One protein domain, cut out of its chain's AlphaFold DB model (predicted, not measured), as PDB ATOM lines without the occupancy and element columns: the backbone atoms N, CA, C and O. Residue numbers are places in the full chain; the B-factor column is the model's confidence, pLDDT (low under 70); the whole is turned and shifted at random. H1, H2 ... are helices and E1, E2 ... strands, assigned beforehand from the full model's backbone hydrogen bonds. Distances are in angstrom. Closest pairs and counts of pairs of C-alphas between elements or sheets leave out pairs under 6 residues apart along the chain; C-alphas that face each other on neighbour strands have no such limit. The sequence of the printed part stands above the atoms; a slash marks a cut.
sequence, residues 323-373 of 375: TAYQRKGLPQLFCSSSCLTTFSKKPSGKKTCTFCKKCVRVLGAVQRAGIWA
ATOM      1  N   THR A 323       9.366  36.368  38.323       87.88
ATOM      2  CA  THR A 323       9.146  36.593  36.885       87.88
ATOM      3  C   THR A 323       8.171  35.560  36.320       87.88
ATOM      4  O   THR A 323       8.309  34.356  36.544       87.88
ATOM      5  N   ALA A 324       7.176  36.035  35.570       91.06
ATOM      6  CA  ALA A 324       6.159  35.204  34.938       91.06
ATOM      7  C   ALA A 324       6.196  35.366  33.413       91.06
ATOM      8  O   ALA A 324       6.514  36.426  32.873       91.06
ATOM      9  N   TYR A 325       5.846  34.304  32.699       88.94
ATOM     10  CA  TYR A 325       5.730  34.311  31.243       88.94
ATOM     11  C   TYR A 325       4.253  34.378  30.855       88.94
ATOM     12  O   TYR A 325       3.434  33.674  31.445       88.94
ATOM     13  N   GLN A 326       3.914  35.185  29.847       90.19
ATOM     14  CA  GLN A 326       2.545  35.363  29.359       90.19
ATOM     15  C   GLN A 326       2.531  35.384  27.821       90.19
ATOM     16  O   GLN A 326       3.514  35.753  27.176       90.19
ATOM     17  N   ARG A 327       1.418  34.972  27.202       85.12
ATOM     18  CA  ARG A 327       1.224  35.100  25.744       85.12
ATOM     19  C   ARG A 327       0.402  36.342  25.433       85.12
ATOM     20  O   ARG A 327      -0.585  36.606  26.121       85.12
ATOM     21  N   LYS A 328       0.765  37.071  24.374       82.25
ATOM     22  CA  LYS A 328      -0.005  38.235  23.913       82.25
ATOM     23  C   LYS A 328      -1.444  37.790  23.604       82.25
ATOM     24  O   LYS A 328      -1.647  36.906  22.775       82.25
ATOM     25  N   GLY A 329      -2.421  38.369  24.308       78.81
ATOM     26  CA  GLY A 329      -3.845  38.037  24.170       78.81
ATOM     27  C   GLY A 329      -4.375  36.874  25.029       78.81
ATOM     28  O   GLY A 329      -5.465  36.389  24.743       78.81
ATOM     29  N   LEU A 330      -3.660  36.409  26.066       80.00
ATOM     30  CA  LEU A 330      -4.167  35.383  26.994       80.00
ATOM     31  C   LEU A 330      -3.831  35.727  28.465       80.00
ATOM     32  O   LEU A 330      -2.674  36.024  28.755       80.00
ATOM     33  N   PRO A 331      -4.776  35.632  29.425       83.81
ATOM     34  CA  PRO A 331      -4.527  35.942  30.842       83.81
ATOM     35  C   PRO A 331      -3.788  34.831  31.618       83.81
ATOM     36  O   PRO A 331      -3.663  34.914  32.834       83.81
ATOM     37  N   GLN A 332      -3.324  33.771  30.947       87.94
ATOM     38  CA  GLN A 332      -2.627  32.657  31.597       87.94
ATOM     39  C   GLN A 332      -1.136  32.949  31.792       87.94
ATOM     40  O   GLN A 332      -0.436  33.293  30.836       87.94
ATOM     41  N   LEU A 333      -0.663  32.727  33.021       91.56
ATOM     42  CA  LEU A 333       0.736  32.872  33.417       91.56
ATOM     43  C   LEU A 333       1.446  31.514  33.502       91.56
ATOM     44  O   LEU A 333       0.841  30.483  33.803       91.56
ATOM     45  N   PHE A 334       2.760  31.522  33.285       92.12
ATOM     46  CA  PHE A 334       3.626  30.348  33.388       92.12
ATOM     47  C   PHE A 334       4.889  30.679  34.192       92.12
ATOM     48  O   PHE A 334       5.461  31.753  34.025       92.12
ATOM     49  N   CYS A 335       5.364  29.743  35.021       91.62
ATOM     50  CA  CYS A 335       6.597  29.909  35.807       91.62
ATOM     51  C   CYS A 335       7.889  29.777  34.976       91.62
ATOM     52  O   CYS A 335       8.963  30.133  35.450       91.62
ATOM     53  N   SER A 336       7.818  29.229  33.757       92.00
ATOM     54  CA  SER A 336       8.985  29.029  32.892       92.00
ATOM     55  C   SER A 336       8.623  28.945  31.407       92.00
ATOM     56  O   SER A 336       7.511  28.547  31.041       92.00
ATOM     57  N   SER A 337       9.605  29.229  30.546       90.00
ATOM     58  CA  SER A 337       9.546  28.994  29.095       90.00
ATOM     59  C   SER A 337       9.174  27.546  28.748       90.00
ATOM     60  O   SER A 337       8.467  27.305  27.770       90.00
ATOM     61  N   SER A 338       9.591  26.574  29.565       91.88
ATOM     62  CA  SER A 338       9.255  25.154  29.408       91.88
ATOM     63  C   SER A 338       7.762  24.902  29.637       91.88
ATOM     64  O   SER A 338       7.101  24.270  28.817       91.88
ATOM     65  N   CYS A 339       7.191  25.468  30.707       89.88
ATOM     66  CA  CYS A 339       5.755  25.365  30.983       89.88
ATOM     67  C   CYS A 339       4.912  26.027  29.885       89.88
ATOM     68  O   CYS A 339       3.919  25.461  29.425       89.88
ATOM     69  N   LEU A 340       5.348  27.203  29.433       88.12
ATOM     70  CA  LEU A 340       4.737  27.940  28.336       88.12
ATOM     71  C   LEU A 340       4.773  27.153  27.012       88.12
ATOM     72  O   LEU A 340       3.755  27.054  26.322       88.12
ATOM     73  N   THR A 341       5.926  26.594  26.637       87.00
ATOM     74  CA  THR A 341       6.079  25.869  25.365       87.00
ATOM     75  C   THR A 341       5.331  24.540  25.375       87.00
ATOM     76  O   THR A 341       4.644  24.251  24.399       87.00
ATOM     77  N   THR A 342       5.347  23.771  26.469       85.38
ATOM     78  CA  THR A 342       4.570  22.521  26.572       85.38
ATOM     79  C   THR A 342       3.062  22.774  26.514       85.38
ATOM     80  O   THR A 342       2.364  22.102  25.754       85.38
ATOM     81  N   PHE A 343       2.550  23.802  27.202       80.12
ATOM     82  CA  PHE A 343       1.145  24.215  27.061       80.12
ATOM     83  C   PHE A 343       0.809  24.643  25.621       80.12
ATOM     84  O   PHE A 343      -0.269  24.346  25.115       80.12
ATOM     85  N   SER A 344       1.758  25.282  24.931       73.38
ATOM     86  CA  SER A 344       1.610  25.741  23.543       73.38
ATOM     87  C   SER A 344       1.736  24.632  22.487       73.38
ATOM     88  O   SER A 344       1.302  24.839  21.354       73.38
ATOM     89  N   LYS A 345       2.303  23.466  22.834       67.94
ATOM     90  CA  LYS A 345       2.325  22.261  21.981       67.94
ATOM     91  C   LYS A 345       0.970  21.547  21.960       67.94
ATOM     92  O   LYS A 345       0.640  20.906  20.965       67.94
ATOM     93  N   LYS A 346       0.157  21.675  23.017       65.00
ATOM     94  CA  LYS A 346      -1.245  21.234  22.998       65.00
ATOM     95  C   LYS A 346      -2.044  22.188  22.084       65.00
ATOM     96  O   LYS A 346      -1.867  23.402  22.205       65.00
ATOM     97  N   PRO A 347      -2.910  21.699  21.173       59.22
ATOM     98  CA  PRO A 347      -3.709  22.567  20.303       59.22
ATOM     99  C   PRO A 347      -4.702  23.396  21.135       59.22
ATOM    100  O   PRO A 347      -5.757  22.920  21.552       59.22
ATOM    101  N   SER A 348      -4.323  24.642  21.418       60.53
ATOM    102  CA  SER A 348      -5.017  25.549  22.335       60.53
ATOM    103  C   SER A 348      -6.222  26.199  21.660       60.53
ATOM    104  O   SER A 348      -6.096  27.170  20.922       60.53
ATOM    105  N   GLY A 349      -7.406  25.649  21.935       56.16
ATOM    106  CA  GLY A 349      -8.648  26.066  21.290       56.16
ATOM    107  C   GLY A 349      -8.736  25.514  19.869       56.16
ATOM    108  O   GLY A 349      -8.123  26.033  18.939       56.16
ATOM    109  N   LYS A 350      -9.523  24.448  19.704       56.94
ATOM    110  CA  LYS A 350      -9.801  23.783  18.424       56.94
ATOM    111  C   LYS A 350     -10.575  24.699  17.459       56.94
ATOM    112  O   LYS A 350     -11.780  24.550  17.291       56.94
ATOM    113  N   LYS A 351      -9.865  25.636  16.818       60.94
ATOM    114  CA  LYS A 351     -10.311  26.342  15.610       60.94
ATOM    115  C   LYS A 351      -9.698  25.694  14.374       60.94
ATOM    116  O   LYS A 351      -8.529  25.887  14.029       60.94
ATOM    117  N   THR A 352     -10.511  24.870  13.738       74.25
ATOM    118  CA  THR A 352     -10.221  24.241  12.455       74.25
ATOM    119  C   THR A 352     -10.462  25.262  11.344       74.25
ATOM    120  O   THR A 352     -11.448  25.991  11.391       74.25
ATOM    121  N   CYS A 353      -9.579  25.343  10.348       72.94
ATOM    122  CA  CYS A 353      -9.824  26.173   9.171       72.94
ATOM    123  C   CYS A 353     -11.022  25.613   8.397       72.94
ATOM    124  O   CYS A 353     -10.976  24.460   7.964       72.94
ATOM    125  N   THR A 354     -12.055  26.431   8.185       81.00
ATOM    126  CA  THR A 354     -13.277  26.051   7.457       81.00
ATOM    127  C   THR A 354     -12.974  25.518   6.055       81.00
ATOM    128  O   THR A 354     -13.642  24.601   5.590       81.00
ATOM    129  N   PHE A 355     -11.932  26.050   5.406       76.94
ATOM    130  CA  PHE A 355     -11.584  25.738   4.018       76.94
ATOM    131  C   PHE A 355     -10.769  24.445   3.856       76.94
ATOM    132  O   PHE A 355     -11.014  23.674   2.936       76.94
ATOM    133  N   CYS A 356      -9.796  24.182   4.740       80.88
ATOM    134  CA  CYS A 356      -8.864  23.049   4.598       80.88
ATOM    135  C   CYS A 356      -8.954  21.998   5.718       80.88
ATOM    136  O   CYS A 356      -8.084  21.136   5.820       80.88
ATOM    137  N   LYS A 357      -9.965  22.094   6.596       78.62
ATOM    138  CA  LYS A 357     -10.238  21.192   7.736       78.62
ATOM    139  C   LYS A 357      -9.035  20.922   8.671       78.62
ATOM    140  O   LYS A 357      -9.053  19.990   9.471       78.62
ATOM    141  N   LYS A 358      -8.000  21.773   8.636       77.00
ATOM    142  CA  LYS A 358      -6.749  21.639   9.405       77.00
ATOM    143  C   LYS A 358      -6.746  22.570  10.623       77.00
ATOM    144  O   LYS A 358      -7.240  23.695  10.550       77.00
ATOM    145  N   CYS A 359      -6.194  22.125  11.753       59.81
ATOM    146  CA  CYS A 359      -6.132  22.927  12.984       59.81
ATOM    147  C   CYS A 359      -5.230  24.163  12.817       59.81
ATOM    148  O   CYS A 359      -4.023  24.028  12.594       59.81
ATOM    149  N   VAL A 360      -5.784  25.369  12.981       66.44
ATOM    150  CA  VAL A 360      -5.034  26.625  12.831       66.44
ATOM    151  C   VAL A 360      -4.256  26.922  14.113       66.44
ATOM    152  O   VAL A 360      -4.774  27.516  15.061       66.44
ATOM    153  N   ARG A 361      -2.978  26.524  14.139       63.44
ATOM    154  CA  ARG A 361      -2.041  26.875  15.219       63.44
ATOM    155  C   ARG A 361      -1.724  28.373  15.185       63.44
ATOM    156  O   ARG A 361      -0.733  28.782  14.585       63.44
ATOM    157  N   VAL A 362      -2.526  29.192  15.865       58.41
ATOM    158  CA  VAL A 362      -2.171  30.597  16.113       58.41
ATOM    159  C   VAL A 362      -1.016  30.646  17.112       58.41
ATOM    160  O   VAL A 362      -1.190  30.555  18.328       58.41
ATOM    161  N   LEU A 363       0.192  30.788  16.573       58.34
ATOM    162  CA  LEU A 363       1.419  31.058  17.312       58.34
ATOM    163  C   LEU A 363       1.419  32.518  17.796       58.34
ATOM    164  O   LEU A 363       2.186  33.345  17.323       58.34
ATOM    165  N   GLY A 364       0.543  32.834  18.754       58.75
ATOM    166  CA  GLY A 364       0.522  34.144  19.408       58.75
ATOM    167  C   GLY A 364       1.879  34.459  20.039       58.75
ATOM    168  O   GLY A 364       2.419  33.624  20.778       58.75
ATOM    169  N   ALA A 365       2.422  35.637  19.729       56.69
ATOM    170  CA  ALA A 365       3.742  36.068  20.174       56.69
ATOM    171  C   ALA A 365       3.901  35.969  21.703       56.69
ATOM    172  O   ALA A 365       2.967  36.209  22.479       56.69
ATOM    173  N   VAL A 366       5.104  35.583  22.121       57.75
ATOM    174  CA  VAL A 366       5.492  35.434  23.525       57.75
ATOM    175  C   VAL A 366       6.230  36.689  23.954       57.75
ATOM    176  O   VAL A 366       7.185  37.081  23.293       57.75
ATOM    177  N   GLN A 367       5.826  37.264  25.083       61.31
ATOM    178  CA  GLN A 367       6.557  38.338  25.744       61.31
ATOM    179  C   GLN A 367       6.902  37.885  27.165       61.31
ATOM    180  O   GLN A 367       6.114  37.195  27.820       61.31
ATOM    181  N   ARG A 368       8.080  38.264  27.667       63.03
ATOM    182  CA  ARG A 368       8.373  38.141  29.099       63.03
ATOM    183  C   ARG A 368       7.539  39.204  29.816       63.03
ATOM    184  O   ARG A 368       7.731  40.386  29.546       63.03
ATOM    185  N   ALA A 369       6.595  38.796  30.664       64.56
ATOM    186  CA  ALA A 369       5.864  39.761  31.475       64.56
ATOM    187  C   ALA A 369       6.812  40.340  32.536       64.56
ATOM    188  O   ALA A 369       7.765  39.677  32.961       64.56
ATOM    189  N   GLY A 370       6.568  41.590  32.930       62.78
ATOM    190  CA  GLY A 370       7.325  42.237  33.998       62.78
ATOM    191  C   GLY A 370       7.144  41.533  35.345       62.78
ATOM    192  O   GLY A 370       6.325  40.623  35.499       62.78
ATOM    193  N   ILE A 371       7.910  41.975  36.339       60.91
ATOM    194  CA  ILE A 371       7.738  41.532  37.725       60.91
ATOM    195  C   ILE A 371       6.316  41.902  38.167       60.91
ATOM    196  O   ILE A 371       5.959  43.078  38.173       60.91
ATOM    197  N   TRP A 372       5.493  40.908  38.523       56.66
ATOM    198  CA  TRP A 372       4.114  41.159  38.947       56.66
ATOM    199  C   TRP A 372       4.096  41.721  40.374       56.66
ATOM    200  O   TRP A 372       4.006  40.989  41.366       56.66
ATOM    201  N   ALA A 373       4.183  43.046  40.466       47.50
ATOM    202  CA  ALA A 373       3.813  43.797  41.652       47.50
ATOM    203  C   ALA A 373       2.284  43.762  41.786       47.50
ATOM    204  O   ALA A 373       1.575  44.602  41.239       47.50
TER     205      ALA A 373
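Overview. This is residues 323 to 373 of the 375 residues of the protein "Macaca fascicularis brain cDNA clone: QflA-17009, similar to human zinc finger protein 261 (ZNF261), transcript variant 2, mRNA, RefSeq: NM_201599.1" of Macaca fascicularis (UniProt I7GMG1). There is little regular structure: strands E1 and E2 pair side by side, helix H1 is near E1, and a long loop, residues 346 to 365, makes the length by reaching away and folding back. The 51 printed residues include E1, H1 and E2, in that order; the sheet is antiparallel. The class is mixed, with 15 residues in named elements. The whole is loose, radius of gyration 13.0 A, spanning 44 by 18 by 13 A.

Arrangement. Look first at E1, residues 325 to 327, antiparallel to E2, residues 366 to 368, at 148 degrees; N 367 and O 326 are within hydrogen-bond range, 3.5 A. H1, residues 337 to 345, has every O i to N i+4 pair within range; its closest C-alphas to E1 are Ser 337 and Tyr 325, 6.9 A.

Along the chain. Find C-alpha 325 at (5.730, 34.311, 31.243), where E1 begins its 7.2 A. H1 runs 12.2 A; E2 runs 6.8 A to C-alpha 368 at (8.373, 38.141, 29.099).

Size, cuts and confidence. The farthest C-alphas, Phe 355 and Ala 373, are 44.5 A apart. The printed part has no cut; the link H1 to E2 is long. Residues 345 to 351 and 359 to 373 have pLDDT under 70.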